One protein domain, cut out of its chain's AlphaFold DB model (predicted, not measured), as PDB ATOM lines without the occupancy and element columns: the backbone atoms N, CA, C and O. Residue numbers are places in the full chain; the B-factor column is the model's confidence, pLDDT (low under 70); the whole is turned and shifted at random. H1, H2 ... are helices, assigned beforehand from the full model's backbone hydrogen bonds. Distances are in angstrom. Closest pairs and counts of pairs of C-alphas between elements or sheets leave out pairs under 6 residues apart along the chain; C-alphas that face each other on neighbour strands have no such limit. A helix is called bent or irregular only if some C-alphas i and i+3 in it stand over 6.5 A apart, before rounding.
ATOM      1  N   GLN A  59      79.318  89.109  20.155       88.12
ATOM      2  CA  GLN A  59      78.160  88.337  19.699       88.12
ATOM      3  C   GLN A  59      78.397  87.744  18.302       88.12
ATOM      4  O   GLN A  59      78.124  86.562  18.087       88.12
ATOM      5  N   GLN A  60      78.980  88.514  17.379       87.75
ATOM      6  CA  GLN A  60      79.350  88.041  16.041       87.75
ATOM      7  C   GLN A  60      80.374  86.902  16.095       87.75
ATOM      8  O   GLN A  60      80.185  85.856  15.468       87.75
ATOM      9  N   ALA A  61      81.439  87.065  16.885       87.31
ATOM     10  CA  ALA A  61      82.457  86.036  17.071       87.31
ATOM     11  C   ALA A  61      81.871  84.761  17.698       87.31
ATOM     12  O   ALA A  61      82.214  83.649  17.292       87.31
ATOM     13  N   THR A  62      80.962  84.906  18.664       88.69
ATOM     14  CA  THR A  62      80.275  83.782  19.312       88.69
ATOM     15  C   THR A  62      79.391  83.024  18.324       88.69
ATOM     16  O   THR A  62      79.479  81.797  18.245       88.69
ATOM     17  N   ALA A  63      78.596  83.743  17.526       89.94
ATOM     18  CA  ALA A  63      77.751  83.166  16.487       89.94
ATOM     19  C   ALA A  63      78.580  82.380  15.463       89.94
ATOM     20  O   ALA A  63      78.305  81.206  15.208       89.94
ATOM     21  N   ARG A  64      79.651  82.999  14.948       90.75
ATOM     22  CA  ARG A  64      80.566  82.380  13.983       90.75
ATOM     23  C   ARG A  64      81.174  81.088  14.527       90.75
ATOM     24  O   ARG A  64      81.065  80.048  13.885       90.75
ATOM     25  N   ARG A  65      81.726  81.119  15.745       91.81
ATOM     26  CA  ARG A  65      82.294  79.924  16.396       91.81
ATOM     27  C   ARG A  65      81.254  78.822  16.584       91.81
ATOM     28  O   ARG A  65      81.561  77.653  16.368       91.81
ATOM     29  N   ALA A  66      80.033  79.162  16.995       91.81
ATOM     30  CA  ALA A  66      78.974  78.178  17.203       91.81
ATOM     31  C   ALA A  66      78.564  77.487  15.889       91.81
ATOM     32  O   ALA A  66      78.431  76.262  15.851       91.81
ATOM     33  N   VAL A  67      78.421  78.258  14.809       94.94
ATOM     34  CA  VAL A  67      78.107  77.762  13.460       94.94
ATOM     35  C   VAL A  67      79.244  76.887  12.911       94.94
ATOM     36  O   VAL A  67      79.000  75.763  12.468       94.94
ATOM     37  N   GLU A  68      80.498  77.326  13.034       92.31
ATOM     38  CA  GLU A  68      81.680  76.540  12.647       92.31
ATOM     39  C   GLU A  68      81.769  75.216  13.428       92.31
ATOM     40  O   GLU A  68      82.036  74.159  12.852       92.31
ATOM     41  N   GLN A  69      81.468  75.229  14.731       94.44
ATOM     42  CA  GLN A  69      81.433  74.016  15.553       94.44
ATOM     43  C   GLN A  69      80.330  73.039  15.131       94.44
ATOM     44  O   GLN A  69      80.542  71.826  15.208       94.44
ATOM     45  N   LEU A  70      79.160  73.525  14.704       95.31
ATOM     46  CA  LEU A  70      78.098  72.666  14.170       95.31
ATOM     47  C   LEU A  70      78.577  71.937  12.912       95.31
ATOM     48  O   LEU A  70      78.455  70.712  12.840       95.31
ATOM     49  N   ARG A  71      79.201  72.666  11.979       94.75
ATOM     50  CA  ARG A  71      79.794  72.082  10.770       94.75
ATOM     51  C   ARG A  71      80.892  71.075  11.108       94.75
ATOM     52  O   ARG A  71      80.841  69.944  10.637       94.75
ATOM     53  N   ALA A  72      81.838  71.428  11.976       93.00
ATOM     54  CA  ALA A  72      82.920  70.529  12.375       93.00
ATOM     55  C   ALA A  72      82.401  69.233  13.023       93.00
ATOM     56  O   ALA A  72      82.894  68.143  12.731       93.00
ATOM     57  N   ARG A  73      81.369  69.325  13.873       95.69
ATOM     58  CA  ARG A  73      80.735  68.150  14.490       95.69
ATOM     59  C   ARG A  73      80.018  67.275  13.474       95.69
ATOM     60  O   ARG A  73      80.111  66.056  13.592       95.69
ATOM     61  N   LEU A  74      79.324  67.872  12.502       95.19
ATOM     62  CA  LEU A  74      78.717  67.127  11.401       95.19
ATOM     63  C   LEU A  74      79.796  66.366  10.624       95.19
ATOM     64  O   LEU A  74      79.707  65.147  10.522       95.19
ATOM     65  N   MET A  75      80.849  67.056  10.176       94.06
ATOM     66  CA  MET A  75      81.959  66.447   9.427       94.06
ATOM     67  C   MET A  75      82.617  65.299  10.201       94.06
ATOM     68  O   MET A  75      82.904  64.244   9.644       94.06
ATOM     69  N   TYR A  76      82.823  65.475  11.508       94.19
ATOM     70  CA  TYR A  76      83.390  64.429  12.354       94.19
ATOM     71  C   TYR A  76      82.455  63.220  12.504       94.19
ATOM     72  O   TYR A  76      82.902  62.075  12.404       94.19
ATOM     73  N   ARG A  77      81.163  63.466  12.751       96.44
ATOM     74  CA  ARG A  77      80.148  62.420  12.941       96.44
ATOM     75  C   ARG A  77      79.931  61.612  11.661       96.44
ATOM     76  O   ARG A  77      79.890  60.388  11.725       96.44
ATOM     77  N   GLU A  78      79.862  62.291  10.520       95.44
ATOM     78  CA  GLU A  78      79.571  61.699   9.208       95.44
ATOM     79  C   GLU A  78      80.818  61.225   8.455       95.44
ATOM     80  O   GLU A  78      80.728  60.841   7.294       95.44
ATOM     81  N   ARG A  79      81.993  61.176   9.097       93.62
ATOM     82  CA  ARG A  79      83.258  60.778   8.449       93.62
ATOM     83  C   ARG A  79      83.182  59.467   7.652       93.62
ATOM     84  O   ARG A  79      83.888  59.312   6.665       93.62
ATOM     85  N   ARG A  80      82.349  58.513   8.094       94.50
ATOM     86  CA  ARG A  80      82.145  57.225   7.408       94.50
ATOM     87  C   ARG A  80      81.307  57.381   6.141       94.50
ATOM     88  O   ARG A  80      81.672  56.802   5.128       94.50
ATOM     89  N   LEU A  81      80.238  58.172   6.200       94.75
ATOM     90  CA  LEU A  81      79.414  58.505   5.040       94.75
ATOM     91  C   LEU A  81      80.236  59.278   4.002       94.75
ATOM     92  O   LEU A  81      80.200  58.951   2.824       94.75
ATOM     93  N   ILE A  82      81.049  60.238   4.452       92.75
ATOM     94  CA  ILE A  82      81.959  61.005   3.589       92.75
ATOM     95  C   ILE A  82      82.973  60.079   2.895       92.75
ATOM     96  O   ILE A  82      83.217  60.217   1.698       92.75
ATOM     97  N   ALA A  83      83.543  59.110   3.619       91.06
ATOM     98  CA  ALA A  83      84.451  58.126   3.027       91.06
ATOM     99  C   ALA A  83      83.743  57.213   2.005       91.06
ATOM    100  O   ALA A  83      84.280  57.003   0.920       91.06
ATOM    101  N   ASP A  84      82.537  56.721   2.315       93.56
ATOM    102  CA  ASP A  84      81.731  55.898   1.396       93.56
ATOM    103  C   ASP A  84      81.358  56.670   0.122       93.56
ATOM    104  O   ASP A  84      81.489  56.141  -0.981       93.56
ATOM    105  N   LEU A  85      80.989  57.950   0.248       93.31
ATOM    106  CA  LEU A  85      80.767  58.845  -0.892       93.31
ATOM    107  C   LEU A  85      82.002  58.942  -1.791       93.31
ATOM    108  O   LEU A  85      81.873  58.811  -3.006       93.31
ATOM    109  N   GLY A  86      83.193  59.112  -1.210       90.69
ATOM    110  CA  GLY A  86      84.448  59.133  -1.963       90.69
ATOM    111  C   GLY A  86      84.706  57.822  -2.713       90.69
ATOM    112  O   GLY A  86      84.991  57.837  -3.911       90.69
ATOM    113  N   THR A  87      84.540  56.676  -2.046       91.62
ATOM    114  CA  THR A  87      84.708  55.354  -2.671       91.62
ATOM    115  C   THR A  87      83.704  55.117  -3.803       91.62
ATOM    116  O   THR A  87      84.084  54.660  -4.883       91.62
ATOM    117  N   ARG A  88      82.428  55.456  -3.596       93.12
ATOM    118  CA  ARG A  88      81.383  55.310  -4.619       93.12
ATOM    119  C   ARG A  88      81.592  56.256  -5.795       93.12
ATOM    120  O   ARG A  88      81.386  55.835  -6.930       93.12
ATOM    121  N   ALA A  89      82.045  57.484  -5.547       91.94
ATOM    122  CA  ALA A  89      82.369  58.437  -6.604       91.94
ATOM    123  C   ALA A  89      83.468  57.896  -7.531       91.94
ATOM    124  O   ALA A  89      83.304  57.934  -8.749       91.94
ATOM    125  N   VAL A  90      84.539  57.314  -6.973       91.00
ATOM    126  CA  VAL A  90      85.592  56.642  -7.759       91.00
ATOM    127  C   VAL A  90      84.996  55.528  -8.615       91.00
ATOM    128  O   VAL A  90      85.229  55.492  -9.820       91.00
ATOM    129  N   HIS A  91      84.179  54.653  -8.025       90.00
ATOM    130  CA  HIS A  91      83.562  53.549  -8.759       90.00
ATOM    131  C   HIS A  91      82.670  54.034  -9.916       90.00
ATOM    132  O   HIS A  91      82.780  53.532 -11.033       90.00
ATOM    133  N   VAL A  92      81.819  55.037  -9.678       92.19
ATOM    134  CA  VAL A  92      80.955  55.635 -10.710       92.19
ATOM    135  C   VAL A  92      81.783  56.249 -11.838       92.19
ATOM    136  O   VAL A  92      81.495  56.001 -13.008       92.19
ATOM    137  N   VAL A  93      82.823  57.022 -11.510       91.06
ATOM    138  CA  VAL A  93      83.678  57.663 -12.519       91.06
ATOM    139  C   VAL A  93      84.425  56.622 -13.355       91.06
ATOM    140  O   VAL A  93      84.437  56.751 -14.578       91.06
ATOM    141  N   ILE A  94      84.970  55.566 -12.743       90.94
ATOM    142  CA  ILE A  94      85.648  54.480 -13.469       90.94
ATOM    143  C   ILE A  94      84.686  53.799 -14.455       90.94
ATOM    144  O   ILE A  94      85.014  53.664 -15.634       90.94
ATOM    145  N   GLU A  95      83.489  53.403 -14.014       89.12
ATOM    146  CA  GLU A  95      82.522  52.722 -14.888       89.12
ATOM    147  C   GLU A  95      82.083  53.610 -16.062       89.12
ATOM    148  O   GLU A  95      82.145  53.198 -17.224       89.12
ATOM    149  N   TYR A  96      81.722  54.866 -15.790       89.75
ATOM    150  CA  TYR A  96      81.171  55.760 -16.810       89.75
ATOM    151  C   TYR A  96      82.222  56.390 -17.731       89.75
ATOM    152  O   TYR A  96      81.934  56.604 -18.909       89.75
ATOM    153  N   ARG A  97      83.415  56.732 -17.226       85.88
ATOM    154  CA  ARG A  97      84.428  57.484 -17.992       85.88
ATOM    155  C   ARG A  97      85.569  56.619 -18.499       85.88
ATOM    156  O   ARG A  97      85.956  56.778 -19.649       85.88
ATOM    157  N   GLU A  98      86.103  55.728 -17.669       84.00
ATOM    158  CA  GLU A  98      87.269  54.921 -18.050       84.00
ATOM    159  C   GLU A  98      86.856  53.667 -18.818       84.00
ATOM    160  O   GLU A  98      87.468  53.316 -19.824       84.00
ATOM    161  N   ARG A  99      85.791  52.995 -18.366       86.94
ATOM    162  CA  ARG A  99      85.295  51.757 -18.988       86.94
ATOM    163  C   ARG A  99      84.246  52.002 -20.066       86.94
ATOM    164  O   ARG A  99      83.995  51.099 -20.864       86.94
ATOM    165  N   GLY A 100      83.620  53.182 -20.081       85.19
ATOM    166  CA  GLY A 100      82.535  53.524 -21.005       85.19
ATOM    167  C   GLY A 100      81.296  52.635 -20.844       85.19
ATOM    168  O   GLY A 100      80.547  52.443 -21.800       85.19
ATOM    169  N   ARG A 101      81.096  52.047 -19.657       87.38
ATOM    170  CA  ARG A 101      79.993  51.133 -19.350       87.38
ATOM    171  C   ARG A 101      79.056  51.813 -18.354       87.38
ATOM    172  O   ARG A 101      79.404  51.925 -17.181       87.38
ATOM    173  N   PRO A 102      77.874  52.288 -18.781       83.88
ATOM    174  CA  PRO A 102      76.942  52.907 -17.851       83.88
ATOM    175  C   PRO A 102      76.513  51.886 -16.791       83.88
ATOM    176  O   PRO A 102      76.028  50.801 -17.108       83.88
ATOM    177  N   ALA A 103      76.686  52.258 -15.526       86.38
ATOM    178  CA  ALA A 103      76.338  51.454 -14.362       86.38
ATOM    179  C   ALA A 103      75.207  52.143 -13.572       86.38
ATOM    180  O   ALA A 103      75.463  52.735 -12.520       86.38
ATOM    181  N   PRO A 104      73.948  52.085 -14.052       88.31
ATOM    182  CA  PRO A 104      72.840  52.855 -13.479       88.31
ATOM    183  C   PRO A 104      72.565  52.502 -12.013       88.31
ATOM    184  O   PRO A 104      72.277  53.388 -11.219       88.31
ATOM    185  N   ALA A 105      72.732  51.236 -11.621       88.56
ATOM    186  CA  ALA A 105      72.593  50.821 -10.225       88.56
ATOM    187  C   ALA A 105      73.677  51.432  -9.316       88.56
ATOM    188  O   ALA A 105      73.389  51.829  -8.188       88.56
ATOM    189  N   ALA A 106      74.917  51.552  -9.808       88.94
ATOM    190  CA  ALA A 106      75.996  52.198  -9.062       88.94
ATOM    191  C   ALA A 106      75.750  53.708  -8.929       88.94
ATOM    192  O   ALA A 106      75.961  54.265  -7.854       88.94
ATOM    193  N   LEU A 107      75.260  54.351  -9.995       92.62
ATOM    194  CA  LEU A 107      74.904  55.768  -9.979       92.62
ATOM    195  C   LEU A 107      73.715  56.051  -9.047       92.62
ATOM    196  O   LEU A 107      73.775  56.996  -8.267       92.62
ATOM    197  N   ALA A 108      72.684  55.199  -9.053       92.56
ATOM    198  CA  ALA A 108      71.555  55.293  -8.127       92.56
ATOM    199  C   ALA A 108      72.009  55.139  -6.667       92.56
ATOM    200  O   ALA A 108      71.710  55.987  -5.832       92.56
ATOM    201  N   GLY A 109      72.827  54.123  -6.372       92.81
ATOM    202  CA  GLY A 109      73.378  53.924  -5.031       92.81
ATOM    203  C   GLY A 109      74.345  55.031  -4.588       92.81
ATOM    204  O   GLY A 109      74.521  55.244  -3.388       92.81
ATOM    205  N   PHE A 110      75.005  55.732  -5.514       94.75
ATOM    206  CA  PHE A 110      75.744  56.957  -5.203       94.75
ATOM    207  C   PHE A 110      74.779  58.109  -4.883       94.75
ATOM    208  O   PHE A 110      74.935  58.751  -3.847       94.75
ATOM    209  N   GLY A 111      73.741  58.304  -5.701       95.31
ATOM    210  CA  GLY A 111      72.703  59.313  -5.484       95.31
ATOM    211  C   GLY A 111      71.978  59.177  -4.144       95.31
ATOM    212  O   GLY A 111      71.795  60.172  -3.450       95.31
ATOM    213  N   GLU A 112      71.657  57.955  -3.713       96.06
ATOM    214  CA  GLU A 112      71.072  57.694  -2.388       96.06
ATOM    215  C   GLU A 112      71.963  58.204  -1.245       96.06
ATOM    216  O   GLU A 112      71.478  58.799  -0.284       96.06
ATOM    217  N   ARG A 113      73.283  58.011  -1.355       96.38
ATOM    218  CA  ARG A 113      74.243  58.484  -0.345       96.38
ATOM    219  C   ARG A 113      74.421  59.995  -0.377       96.38
ATOM    220  O   ARG A 113      74.588  60.601   0.680       96.38
ATOM    221  N   VAL A 114      74.365  60.606  -1.560       95.62
ATOM    222  CA  VAL A 114      74.373  62.070  -1.703       95.62
ATOM    223  C   VAL A 114      73.123  62.663  -1.049       95.62
ATOM    224  O   VAL A 114      73.237  63.591  -0.253       95.62
ATOM    225  N   ALA A 115      71.950  62.070  -1.282       95.31
ATOM    226  CA  ALA A 115      70.704  62.492  -0.645       95.31
ATOM    227  C   ALA A 115      70.746  62.338   0.888       95.31
ATOM    228  O   ALA A 115      70.304  63.233   1.612       95.31
ATOM    229  N   GLU A 116      71.324  61.246   1.405       96.88
ATOM    230  CA  GLU A 116      71.545  61.063   2.849       96.88
ATOM    231  C   GLU A 116      72.451  62.161   3.431       96.88
ATOM    232  O   GLU A 116      72.149  62.738   4.481       96.88
ATOM    233  N   TRP A 117      73.537  62.502   2.730       96.06
ATOM    234  CA  TRP A 117      74.419  63.603   3.111       96.06
ATOM    235  C   TRP A 117      73.689  64.950   3.133       96.06
ATOM    236  O   TRP A 117      73.772  65.665   4.136       96.06
ATOM    237  N   HIS A 118      72.942  65.279   2.076       95.88
ATOM    238  CA  HIS A 118      72.157  66.516   1.995       95.88
ATOM    239  C   HIS A 118      71.142  66.611   3.131       95.88
ATOM    240  O   HIS A 118      71.095  67.636   3.807       95.88
ATOM    241  N   ALA A 119      70.427  65.529   3.444       96.56
ATOM    242  CA  ALA A 119      69.487  65.501   4.562       96.56
ATOM    243  C   ALA A 119      70.174  65.794   5.913       96.56
ATOM    244  O   ALA A 119      69.668  66.566   6.735       96.56
ATOM    245  N   HIS A 120      71.353  65.214   6.161       96.31
ATOM    246  CA  HIS A 120      72.126  65.490   7.376       96.31
ATOM    247  C   HIS A 120      72.659  66.931   7.422       96.31
ATOM    248  O   HIS A 120      72.640  67.563   8.489       96.31
ATOM    249  N   ALA A 121      73.114  67.454   6.284       96.00
ATOM    250  CA  ALA A 121      73.590  68.822   6.151       96.00
ATOM    251  C   ALA A 121      72.461  69.845   6.332       96.00
ATOM    252  O   ALA A 121      72.656  70.821   7.054       96.00
ATOM    253  N   ASP A 122      71.265  69.589   5.802       95.88
ATOM    254  CA  ASP A 122      70.095  70.456   5.957       95.88
ATOM    255  C   ASP A 122      69.653  70.572   7.412       95.88
ATOM    256  O   ASP A 122      69.451  71.675   7.923       95.88
ATOM    257  N   VAL A 123      69.602  69.456   8.144       96.19
ATOM    258  CA  VAL A 123      69.330  69.493   9.589       96.19
ATOM    259  C   VAL A 123      70.382  70.333  10.322       96.19
ATOM    260  O   VAL A 123      70.060  71.056  11.270       96.19
ATOM    261  N   CYS A 124      71.648  70.255   9.907       95.75
ATOM    262  CA  CYS A 124      72.720  71.079  10.464       95.75
ATOM    263  C   CYS A 124      72.542  72.565  10.111       95.75
ATOM    264  O   CYS A 124      72.666  73.418  10.990       95.75
ATOM    265  N   ARG A 125      72.176  72.871   8.860       95.94
ATOM    266  CA  ARG A 125      71.898  74.219   8.353       95.94
ATOM    267  C   ARG A 125      70.742  74.875   9.093       95.94
ATOM    268  O   ARG A 125      70.903  75.991   9.574       95.94
ATOM    269  N   CYS A 126      69.629  74.171   9.299       95.12
ATOM    270  CA  CYS A 126      68.510  74.675  10.101       95.12
ATOM    271  C   CYS A 126      68.942  75.026  11.534       95.12
ATOM    272  O   CYS A 126      68.514  76.040  12.085       95.12
ATOM    273  N   ARG A 127      69.825  74.225  12.146       94.44
ATOM    274  CA  ARG A 127      70.369  74.520  13.485       94.44
ATOM    275  C   ARG A 127      71.285  75.738  13.474       94.44
ATOM    276  O   ARG A 127      71.208  76.550  14.389       94.44
ATOM    277  N   ALA A 128      72.135  75.865  12.461       94.25
ATOM    278  CA  ALA A 128      73.014  77.016  12.302       94.25
ATOM    279  C   ALA A 128      72.206  78.308  12.081       94.25
ATOM    280  O   ALA A 128      72.466  79.310  12.744       94.25
ATOM    281  N   ALA A 129      71.166  78.258  11.244       94.06
ATOM    282  CA  ALA A 129      70.237  79.365  11.028       94.06
ATOM    283  C   ALA A 129      69.526  79.774  12.328       94.06
ATOM    284  O   ALA A 129      69.467  80.956  12.646       94.06
ATOM    285  N   ALA A 130      69.065  78.806  13.130       92.69
ATOM    286  CA  ALA A 130      68.444  79.088  14.424       92.69
ATOM    287  C   ALA A 130      69.405  79.774  15.418       92.69
ATOM    288  O   ALA A 130      68.984  80.653  16.170       92.69
ATOM    289  N   VAL A 131      70.693  79.407  15.415       91.62
ATOM    290  CA  VAL A 131      71.720  80.087  16.223       91.62
ATOM    291  C   VAL A 131      71.886  81.541  15.779       91.62
ATOM    292  O   VAL A 131      71.890  82.431  16.628       91.62
ATOM    293  N   LEU A 132      71.998  81.794  14.471       89.88
ATOM    294  CA  LEU A 132      72.124  83.159  13.954       89.88
ATOM    295  C   LEU A 132      70.891  84.005  14.256       89.88
ATOM    296  O   LEU A 132      71.033  85.143  14.688       89.88
ATOM    297  N   GLU A 133      69.698  83.438  14.101       88.94
ATOM    298  CA  GLU A 133      68.442  84.114  14.416       88.94
ATOM    299  C   GLU A 133      68.375  84.519  15.895       88.94
ATOM    300  O   GLU A 133      68.060  85.662  16.226       88.94
ATOM    301  N   GLN A 134      68.774  83.628  16.806       88.31
ATOM    302  CA  GLN A 134      68.833  83.952  18.229       88.31
ATOM    303  C   GLN A 134      69.804  85.107  18.531       88.31
ATOM    304  O   GLN A 134      69.503  85.973  19.358       88.31
ATOM    305  N   VAL A 135      70.960  85.139  17.867       86.81
ATOM    306  CA  VAL A 135      71.931  86.231  18.023       86.81
ATOM    307  C   VAL A 135      71.411  87.526  17.393       86.81
ATOM    308  O   VAL A 135      71.541  88.585  18.004       86.81
ATOM    309  N   ASN A 136      70.752  87.464  16.236       87.19
ATOM    310  CA  ASN A 136      70.114  88.623  15.608       87.19
ATOM    311  C   ASN A 136      69.057  89.247  16.528       87.19
ATOM    312  O   ASN A 136      69.036  90.465  16.688       87.19
ATOM    313  N   GLN A 137      68.254  88.440  17.227       86.38
ATOM    314  CA  GLN A 137      67.300  88.937  18.228       86.38
ATOM    315  C   GLN A 137      67.987  89.636  19.411       86.38
ATOM    316  O   GLN A 137      67.463  90.606  19.962       86.38
ATOM    317  N   HIS A 138      69.160  89.154  19.824       86.44
ATOM    318  CA  HIS A 138      69.951  89.792  20.875       86.44
ATOM    319  C   HIS A 138      70.527  91.131  20.427       86.44
ATOM    320  O   HIS A 138      70.441  92.107  21.170       86.44
ATOM    321  N   LEU A 139      71.064  91.181  19.209       84.88
ATOM    322  CA  LEU A 139      71.570  92.407  18.605       84.88
ATOM    323  C   LEU A 139      70.447  93.428  18.405       84.88
ATOM    324  O   LEU A 139      70.620  94.581  18.783       84.88
ATOM    325  N   ALA A 140      69.278  93.011  17.914       84.00
ATOM    326  CA  ALA A 140      68.113  93.885  17.783       84.00
ATOM    327  C   ALA A 140      67.752  94.532  19.128       84.00
ATOM    328  O   ALA A 140      67.673  95.753  19.234       84.00
ATOM    329  N   ARG A 141      67.663  93.723  20.192       84.12
ATOM    330  CA  ARG A 141      67.347  94.212  21.542       84.12
ATOM    331  C   ARG A 141      68.437  95.099  22.148       84.12
ATOM    332  O   ARG A 141      68.127  95.997  22.930       84.12
ATOM    333  N   TYR A 142      69.701  94.835  21.831       86.75
ATOM    334  CA  TYR A 142      70.813  95.712  22.186       86.75
ATOM    335  C   TYR A 142      70.631  97.090  21.539       86.75
ATOM    336  O   TYR A 142      70.643  98.099  22.242       86.75
ATOM    337  N   TRP A 143      70.362  97.137  20.233       82.00
ATOM    338  CA  TRP A 143      70.185  98.395  19.505       82.00
ATOM    339  C   TRP A 143      68.918  99.155  19.890       82.00
ATOM    340  O   TRP A 143      68.971 100.377  20.010       82.00
ATOM    341  N   ASP A 144      67.821  98.458  20.198       82.25
ATOM    342  CA  ASP A 144      66.627  99.071  20.797       82.25
ATOM    343  C   ASP A 144      66.964  99.820  22.092       82.25
ATOM    344  O   ASP A 144      66.395 100.871  22.382       82.25
ATOM    345  N   ALA A 145      67.880  99.279  22.900       84.94
ATOM    346  CA  ALA A 145      68.301  99.902  24.147       84.94
ATOM    347  C   ALA A 145      69.259 101.078  23.916       84.94
ATOM    348  O   ALA A 145      69.109 102.102  24.579       84.94
ATOM    349  N   VAL A 146      70.192 100.954  22.965       82.12
ATOM    350  CA  VAL A 146      71.092 102.046  22.557       82.12
ATOM    351  C   VAL A 146      70.285 103.257  22.080       82.12
ATOM    352  O   VAL A 146      70.504 104.367  22.564       82.12
ATOM    353  N   ARG A 147      69.281 103.043  21.215       78.38
ATOM    354  CA  ARG A 147      68.415 104.106  20.671       78.38
ATOM    355  C   ARG A 147      67.697 104.933  21.736       78.38
ATOM    356  O   ARG A 147      67.417 106.102  21.507       78.38
ATOM    357  N   ARG A 148      67.455 104.394  22.937       82.62
ATOM    358  CA  ARG A 148      66.827 105.162  24.033       82.62
ATOM    359  C   ARG A 148      67.645 106.370  24.483       82.62
ATOM    360  O   ARG A 148      67.082 107.282  25.078       82.62
ATOM    361  N   HIS A 149      68.953 106.356  24.243       78.50
ATOM    362  CA  HIS A 149      69.857 107.463  24.549       78.50
ATOM    363  C   HIS A 149      70.208 108.308  23.312       78.50
ATOM    364  O   HIS A 149      70.901 109.310  23.447       78.50
ATOM    365  N   HIS A 150      69.681 107.942  22.140       74.50
ATOM    366  CA  HIS A 150      69.882 108.621  20.860       74.50
ATOM    367  C   HIS A 150      68.528 108.785  20.137       74.50
ATOM    368  O   HIS A 150      68.299 108.136  19.114       74.50
ATOM    369  N   PRO A 151      67.601 109.603  20.680       66.81
ATOM    370  CA  PRO A 151      66.240 109.750  20.151       66.81
ATOM    371  C   PRO A 151      66.191 110.376  18.750       66.81
ATOM    372  O   PRO A 151      65.196 110.222  18.050       66.81
ATOM    373  N   ASP A 152      67.274 111.034  18.331       68.06
ATOM    374  CA  ASP A 152      67.407 111.669  17.016       68.06
ATOM    375  C   ASP A 152      67.608 110.651  15.873       68.06
ATOM    376  O   ASP A 152      67.698 111.023  14.705       68.06
ATOM    377  N   VAL A 153      67.676 109.354  16.196       64.50
ATOM    378  CA  VAL A 153      67.866 108.255  15.242       64.50
ATOM    379  C   VAL A 153      66.514 107.595  14.949       64.50
ATOM    380  O   VAL A 153      65.938 106.981  15.850       64.50
ATOM    381  N   PRO A 154      65.998 107.677  13.709       59.47
ATOM    382  CA  PRO A 154      64.688 107.118  13.364       59.47
ATOM    383  C   PRO A 154      64.642 105.579  13.436       59.47
ATOM    384  O   PRO A 154      65.678 104.918  13.349       59.47
ATOM    385  N   ASP A 155      63.433 105.008  13.549       60.22
ATOM    386  CA  ASP A 155      63.165 103.561  13.471       60.22
ATOM    387  C   ASP A 155      62.141 103.251  12.349       60.22
ATOM    388  O   ASP A 155      60.996 103.702  12.440       60.22
ATOM    389  N   PRO A 156      62.519 102.521  11.279       60.88
ATOM    390  CA  PRO A 156      63.858 101.999  11.020       60.88
ATOM    391  C   PRO A 156      64.864 103.125  10.759       60.88
ATOM    392  O   PRO A 156      64.517 104.181  10.224       60.88
ATOM    393  N   ALA A 157      66.129 102.876  11.106       59.09
ATOM    394  CA  ALA A 157      67.205 103.802  10.787       59.09
ATOM    395  C   ALA A 157      67.225 104.044   9.262       59.09
ATOM    396  O   ALA A 157      67.199 103.075   8.494       59.09
ATOM    397  N   PRO A 158      67.253 105.307   8.797       55.03
ATOM    398  CA  PRO A 158      67.402 105.641   7.387       55.03
ATOM    399  C   PRO A 158      68.593 104.908   6.770       55.03
ATOM    400  O   PRO A 158      69.566 104.634   7.462       55.03
ATOM    401  N   ALA A 159      68.587 104.662   5.457       55.47
ATOM    402  CA  ALA A 159      69.669 103.925   4.792       55.47
ATOM    403  C   ALA A 159      71.076 104.520   5.038       55.47
ATOM    404  O   ALA A 159      72.050 103.783   5.150       55.47
ATOM    405  N   HIS A 160      71.188 105.843   5.200       50.28
ATOM    406  CA  HIS A 160      72.453 106.506   5.542       50.28
ATOM    407  C   HIS A 160      72.896 106.267   6.998       50.28
ATOM    408  O   HIS A 160      74.075 106.398   7.296       50.28
ATOM    409  N   LEU A 161      71.976 105.863   7.876       53.38
ATOM    410  CA  LEU A 161      72.194 105.330   9.222       53.38
ATOM    411  C   LEU A 161      72.038 103.797   9.247       53.38
ATOM    412  O   LEU A 161      71.956 103.211  10.318       53.38
ATOM    413  N   ALA A 162      72.045 103.100   8.101       51.47
ATOM    414  CA  ALA A 162      71.970 101.630   8.069       51.47
ATOM    415  C   ALA A 162      73.150 100.962   8.795       51.47
ATOM    416  O   ALA A 162      73.082  99.793   9.145       51.47
ATOM    417  N   HIS A 163      74.220 101.717   9.043       51.41
ATOM    418  CA  HIS A 163      75.393 101.325   9.810       51.41
ATOM    419  C   HIS A 163      75.191 101.457  11.342       51.41
ATOM    420  O   HIS A 163      76.010 100.940  12.099       51.41
ATOM    421  N   TRP A 164      74.103 102.097  11.809       54.44
ATOM    422  CA  TRP A 164      73.682 102.176  13.225       54.44
ATOM    423  C   TRP A 164      73.027 100.890  13.748       54.44
ATOM    424  O   TRP A 164      72.671 100.795  14.919       54.44
ATOM    425  N   GLY A 165      72.876  99.881  12.896       59.66
ATOM    426  CA  GLY A 165      72.618  98.509  13.301       59.66
ATOM    427  C   GLY A 165      73.449  97.586  12.414       59.66
ATOM    428  O   GLY A 165      73.503  97.800  11.208       59.66
ATOM    429  N   PRO A 166      74.132  96.565  12.952       62.78
ATOM    430  CA  PRO A 166      74.807  95.587  12.130       62.78
ATOM    431  C   PRO A 166      73.755  94.932  11.238       62.78
ATOM    432  O   PRO A 166      72.666  94.577  11.704       62.78
ATOM    433  N   ALA A 167      74.090  94.759   9.960       68.25
ATOM    434  CA  ALA A 167      73.291  93.928   9.076       68.25
ATOM    435  C   ALA A 167      73.030  92.568   9.759       68.25
ATOM    436  O   ALA A 167      73.925  92.063  10.454       68.25
ATOM    437  N   PRO A 168      71.837  91.968   9.587       78.19
ATOM    438  CA  PRO A 168      71.540  90.672  10.176       78.19
ATOM    439  C   PRO A 168      72.630  89.666   9.819       78.19
ATOM    440  O   PRO A 168      73.033  89.566   8.656       78.19
ATOM    441  N   LEU A 169      73.097  88.911  10.809       84.88
ATOM    442  CA  LEU A 169      74.048  87.839  10.572       84.88
ATOM    443  C   LEU A 169      73.389  86.783   9.697       84.88
ATOM    444  O   LEU A 169      72.266  86.347   9.964       84.88
ATOM    445  N   ARG A 170      74.108  86.379   8.652       89.38
ATOM    446  CA  ARG A 170      73.693  85.359   7.693       89.38
ATOM    447  C   ARG A 170      74.700  84.223   7.692       89.38
ATOM    448  O   ARG A 170      75.873  84.425   8.008       89.38
ATOM    449  N   LEU A 171      74.220  83.030   7.352       91.00
ATOM    450  CA  LEU A 171      75.113  81.914   7.076       91.00
ATOM    451  C   LEU A 171      75.958  82.265   5.856       91.00
ATOM    452  O   LEU A 171      75.492  82.952   4.945       91.00
ATOM    453  N   ASP A 172      77.206  81.809   5.853       89.50
ATOM    454  CA  ASP A 172      78.033  81.951   4.668       89.50
ATOM    455  C   ASP A 172      77.469  81.083   3.519       89.50
ATOM    456  O   ASP A 172      76.842  80.051   3.780       89.50
ATOM    457  N   PRO A 173      77.698  81.453   2.248       89.00
ATOM    458  CA  PRO A 173      77.110  80.745   1.107       89.00
ATOM    459  C   PRO A 173      77.469  79.256   1.008       89.00
ATOM    460  O   PRO A 173      76.798  78.514   0.293       89.00
ATOM    461  N   SER A 174      78.512  78.782   1.705       89.44
ATOM    462  CA  SER A 174      78.850  77.355   1.678       89.44
ATOM    463  C   SER A 174      77.796  76.489   2.374       89.44
ATOM    464  O   SER A 174      77.736  75.296   2.100       89.44
ATOM    465  N   TRP A 175      76.935  77.063   3.222       91.62
ATOM    466  CA  TRP A 175      75.808  76.349   3.835       91.62
ATOM    467  C   TRP A 175      74.723  75.946   2.846       91.62
ATOM    468  O   TRP A 175      74.070  74.934   3.077       91.62
ATOM    469  N   ASP A 176      74.576  76.669   1.739       90.25
ATOM    470  CA  ASP A 176      73.634  76.310   0.675       90.25
ATOM    471  C   ASP A 176      74.228  75.286  -0.305       90.25
ATOM    472  O   ASP A 176      73.532  74.772  -1.177       90.25
ATOM    473  N   ARG A 177      75.525  74.979  -0.172       88.50
ATOM    474  CA  ARG A 177      76.260  74.036  -1.022       88.50
ATOM    475  C   ARG A 177      77.076  73.075  -0.158       88.50
ATOM    476  O   ARG A 177      78.309  73.167  -0.150       88.50
ATOM    477  N   PRO A 178      76.423  72.154   0.573       89.06
ATOM    478  CA  PRO A 178      77.110  71.271   1.514       89.06
ATOM    479  C   PRO A 178      78.145  70.359   0.839       89.06
ATOM    480  O   PRO A 178      79.106  69.945   1.482       89.06
ATOM    481  N   ASP A 179      78.027  70.110  -0.466       89.31
ATOM    482  CA  ASP A 179      79.010  69.337  -1.239       89.31
ATOM    483  C   ASP A 179      80.382  70.018  -1.304       89.31
ATOM    484  O   ASP A 179      81.410  69.348  -1.341       89.31
ATOM    485  N   SER A 180      80.431  71.352  -1.191       86.75
ATOM    486  CA  SER A 180      81.696  72.094  -1.085       86.75
ATOM    487  C   SER A 180      82.495  71.735   0.174       86.75
ATOM    488  O   SER A 180      83.691  72.006   0.258       86.75
ATOM    489  N   TRP A 181      81.853  71.118   1.171       87.94
ATOM    490  CA  TRP A 181      82.497  70.679   2.407       87.94
ATOM    491  C   TRP A 181      83.108  69.293   2.277       87.94
ATOM    492  O   TRP A 181      83.983  68.943   3.066       87.94
ATOM    493  N   LEU A 182      82.636  68.520   1.297       84.50
ATOM    494  CA  LEU A 182      83.133  67.187   1.001       84.50
ATOM    495  C   LEU A 182      84.478  67.220   0.285       84.50
ATOM    496  O   LEU A 182      85.086  66.161   0.169       84.50
ATOM    497  N   ALA A 183      84.936  68.403  -0.159       68.25
ATOM    498  CA  ALA A 183      86.240  68.609  -0.771       68.25
ATOM    499  C   ALA A 183      87.325  67.920   0.086       68.25
ATOM    500  O   ALA A 183      87.627  68.370   1.198       68.25
ATOM    501  N   PRO A 184      87.865  66.786  -0.379       59.22
ATOM    502  CA  PRO A 184      88.837  66.018   0.371       59.22
ATOM    503  C   PRO A 184      90.149  66.797   0.489       59.22
ATOM    504  O   PRO A 184      90.409  67.758  -0.233       59.22
ATOM    505  N   ARG A 185      91.008  66.363   1.417       56.00
ATOM    506  CA  ARG A 185      92.349  66.946   1.615       56.00
ATOM    507  C   ARG A 185      93.249  66.843   0.376       56.00
ATOM    508  O   ARG A 185      94.276  67.515   0.343       56.00
ATOM    509  N   ASP A 186      92.888  66.012  -0.601       61.22
ATOM    510  CA  ASP A 186      93.602  65.839  -1.860       61.22
ATOM    511  C   ASP A 186      92.786  66.394  -3.050       61.22
ATOM    512  O   ASP A 186      91.555  66.342  -3.078       61.22
ATOM    513  N   ALA A 187      93.477  66.953  -4.045       65.81
ATOM    514  CA  ALA A 187      92.841  67.581  -5.206       65.81
ATOM    515  C   ALA A 187      92.249  66.567  -6.210       65.81
ATOM    516  O   ALA A 187      91.337  66.898  -6.974       65.81
ATOM    517  N   ALA A 188      92.748  65.328  -6.218       66.06
ATOM    518  CA  ALA A 188      92.329  64.297  -7.165       66.06
ATOM    519  C   ALA A 188      90.925  63.767  -6.827       66.06
ATOM    520  O   ALA A 188      90.028  63.786  -7.666       66.06
ATOM    521  N   THR A 189      90.692  63.394  -5.573       64.19
ATOM    522  CA  THR A 189      89.409  62.940  -5.034       64.19
ATOM    523  C   THR A 189      88.369  64.067  -5.061       64.19
ATOM    524  O   THR A 189      87.195  63.803  -5.312       64.19
ATOM    525  N   ALA A 190      88.781  65.334  -4.900       69.19
ATOM    526  CA  ALA A 190      87.893  66.492  -5.066       69.19
ATOM    527  C   ALA A 190      87.344  66.572  -6.494       69.19
ATOM    528  O   ALA A 190      86.149  66.792  -6.711       69.19
ATOM    529  N   THR A 191      88.219  66.318  -7.467       80.44
ATOM    530  CA  THR A 191      87.854  66.251  -8.879       80.44
ATOM    531  C   THR A 191      86.926  65.064  -9.138       80.44
ATOM    532  O   THR A 191      85.893  65.236  -9.775       80.44
ATOM    533  N   VAL A 192      87.220  63.879  -8.589       87.06
ATOM    534  CA  VAL A 192      86.391  62.670  -8.767       87.06
ATOM    535  C   VAL A 192      84.976  62.847  -8.215       87.06
ATOM    536  O   VAL A 192      84.014  62.542  -8.918       87.06
ATOM    537  N   LEU A 193      84.824  63.368  -6.993       88.25
ATOM    538  CA  LEU A 193      83.505  63.608  -6.406       88.25
ATOM    539  C   LEU A 193      82.697  64.612  -7.235       88.25
ATOM    540  O   LEU A 193      81.537  64.355  -7.540       88.25
ATOM    541  N   THR A 194      83.329  65.710  -7.658       89.50
ATOM    542  CA  THR A 194      82.692  66.713  -8.524       89.50
ATOM    543  C   THR A 194      82.202  66.078  -9.827       89.50
ATOM    544  O   THR A 194      81.055  66.270 -10.217       89.50
ATOM    545  N   ARG A 195      83.023  65.235 -10.466       89.38
ATOM    546  CA  ARG A 195      82.636  64.518 -11.690       89.38
ATOM    547  C   ARG A 195      81.508  63.511 -11.473       89.38
ATOM    548  O   ARG A 195      80.661  63.362 -12.349       89.38
ATOM    549  N   ALA A 196      81.490  62.811 -10.342       91.06
ATOM    550  CA  ALA A 196      80.405  61.890 -10.013       91.06
ATOM    551  C   ALA A 196      79.077  62.636  -9.794       91.06
ATOM    552  O   ALA A 196      78.038  62.165 -10.254       91.06
ATOM    553  N   LEU A 197      79.114  63.814  -9.157       91.75
ATOM    554  CA  LEU A 197      77.949  64.692  -9.011       91.75
ATOM    555  C   LEU A 197      77.454  65.204 -10.373       91.75
ATOM    556  O   LEU A 197      76.271  65.085 -10.662       91.75
ATOM    557  N   GLU A 198      78.351  65.639 -11.267       91.94
ATOM    558  CA  GLU A 198      77.982  66.029 -12.642       91.94
ATOM    559  C   GLU A 198      77.280  64.890 -13.411       91.94
ATOM    560  O   GLU A 198      76.315  65.125 -14.139       91.94
ATOM    561  N   LEU A 199      77.750  63.642 -13.260       92.00
ATOM    562  CA  LEU A 199      77.111  62.466 -13.869       92.00
ATOM    563  C   LEU A 199      75.717  62.205 -13.284       92.00
ATOM    564  O   LEU A 199      74.799  61.840 -14.022       92.00
ATOM    565  N   LEU A 200      75.559  62.392 -11.972       91.69
ATOM    566  CA  LEU A 200      74.283  62.252 -11.282       91.69
ATOM    567  C   LEU A 200      73.281  63.320 -11.751       91.69
ATOM    568  O   LEU A 200      72.141  62.984 -12.070       91.69
ATOM    569  N   ASP A 201      73.701  64.579 -11.863       91.44
ATOM    570  CA  ASP A 201      72.860  65.691 -12.329       91.44
ATOM    571  C   ASP A 201      72.429  65.512 -13.793       91.44
ATOM    572  O   ASP A 201      71.265  65.738 -14.151       91.44
ATOM    573  N   ALA A 202      73.341  65.035 -14.645       90.19
ATOM    574  CA  ALA A 202      73.030  64.708 -16.033       90.19
ATOM    575  C   ALA A 202      71.972  63.593 -16.135       90.19
ATOM    576  O   ALA A 202      71.049  63.688 -16.946       90.19
ATOM    577  N   ALA A 203      72.056  62.560 -15.292       86.81
ATOM    578  CA  ALA A 203      71.078  61.471 -15.269       86.81
ATOM    579  C   ALA A 203      69.685  61.928 -14.787       86.81
ATOM    580  O   ALA A 203      68.668  61.512 -15.350       86.81
ATOM    581  N   HIS A 204      69.619  62.822 -13.795       87.44
ATOM    582  CA  HIS A 204      68.355  63.430 -13.360       87.44
ATOM    583  C   HIS A 204      67.732  64.315 -14.448       87.44
ATOM    584  O   HIS A 204      66.524  64.275 -14.667       87.44
ATOM    585  N   SER A 205      68.557  65.056 -15.189       86.44
ATOM    586  CA  SER A 205      68.088  65.910 -16.289       86.44
ATOM    587  C   SER A 205      67.472  65.098 -17.436       86.44
ATOM    588  O   SER A 205      66.480  65.514 -18.025       86.44
TER     589      SER A 205
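Overview. This is residues 59 to 205 of the 214 residues of an uncharacterized protein of Streptomyces hoynatensis (UniProt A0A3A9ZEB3). One very long helix, H3, makes the long axis of a rod; H1 runs side by side with it over part of its length, H2 crosses its first part at a slant, and H7 crosses H2 at that same end. After H3 the printed part folds back along it through a mostly loop stretch with the short H4, H5 and H6. The 147 printed residues have seven named helices, H1 to H7 in order, and no named strand: all helix. The whole is only just loose, close to extended, with a radius of gyration of the C-alphas of 21.7 A and spans of 72 by 30 by 24 A.

Along the chain. H1, residues 59 to 77, begins at C-alpha 59 (78.160, 88.337, 19.699) and is 26.9 A long. H2, residues 79 to 98, measures 27.4 A. H3, residues 104 to 147, measures 61.7 A and ends at C-alpha 147 (68.415, 104.106, 20.671). H4 is residues 159 to 164, H5 173 to 176 and H6 178 to 181. H7, residues 187 to 205, measures 27.2 A and ends at C-alpha 205 (68.088, 65.910, -16.289).

Arrangement. H1 touches residues 120 to 139 of H3 at a shallow tilt of 18 degrees, opposite ways; closest are C-alphas 67 and 128, 5.3 A. H2 touches residues 106 to 117 of H3 at a steep tilt of 47 degrees; closest are C-alphas 88 and 110, 5.9 A. Residues 189 to 196 of H7 touch residues 85 to 93 of H2, only just about perpendicular at 71 degrees; closest are C-alphas 89 and 196, 5.2 A. H5 is close to H3 but not clearly touching, C-alphas 175 and 125 being 6.3 A apart. H4 touches no helix and is irregular, with C-alphas 160 and 163 7.3 A apart. In H1, H2 and H7 every O i to N i+4 pair is within hydrogen-bond range, in H3 39 of 40, in H4 0 of 2, with 2 of 3 O i to N i+3 pairs; H5 and H6 are too short for an O i to N i+4 pair.

Size, cuts and confidence. The C-alphas farthest apart, of Arg 99 and Pro 151, are 72.5 A apart. The printed part has no cut, and the link from H3 to H4 is long, with 11 residues. Mean pLDDT of the printed part is 85.1; residues 151 to 167 and 183 to 190 are under 70.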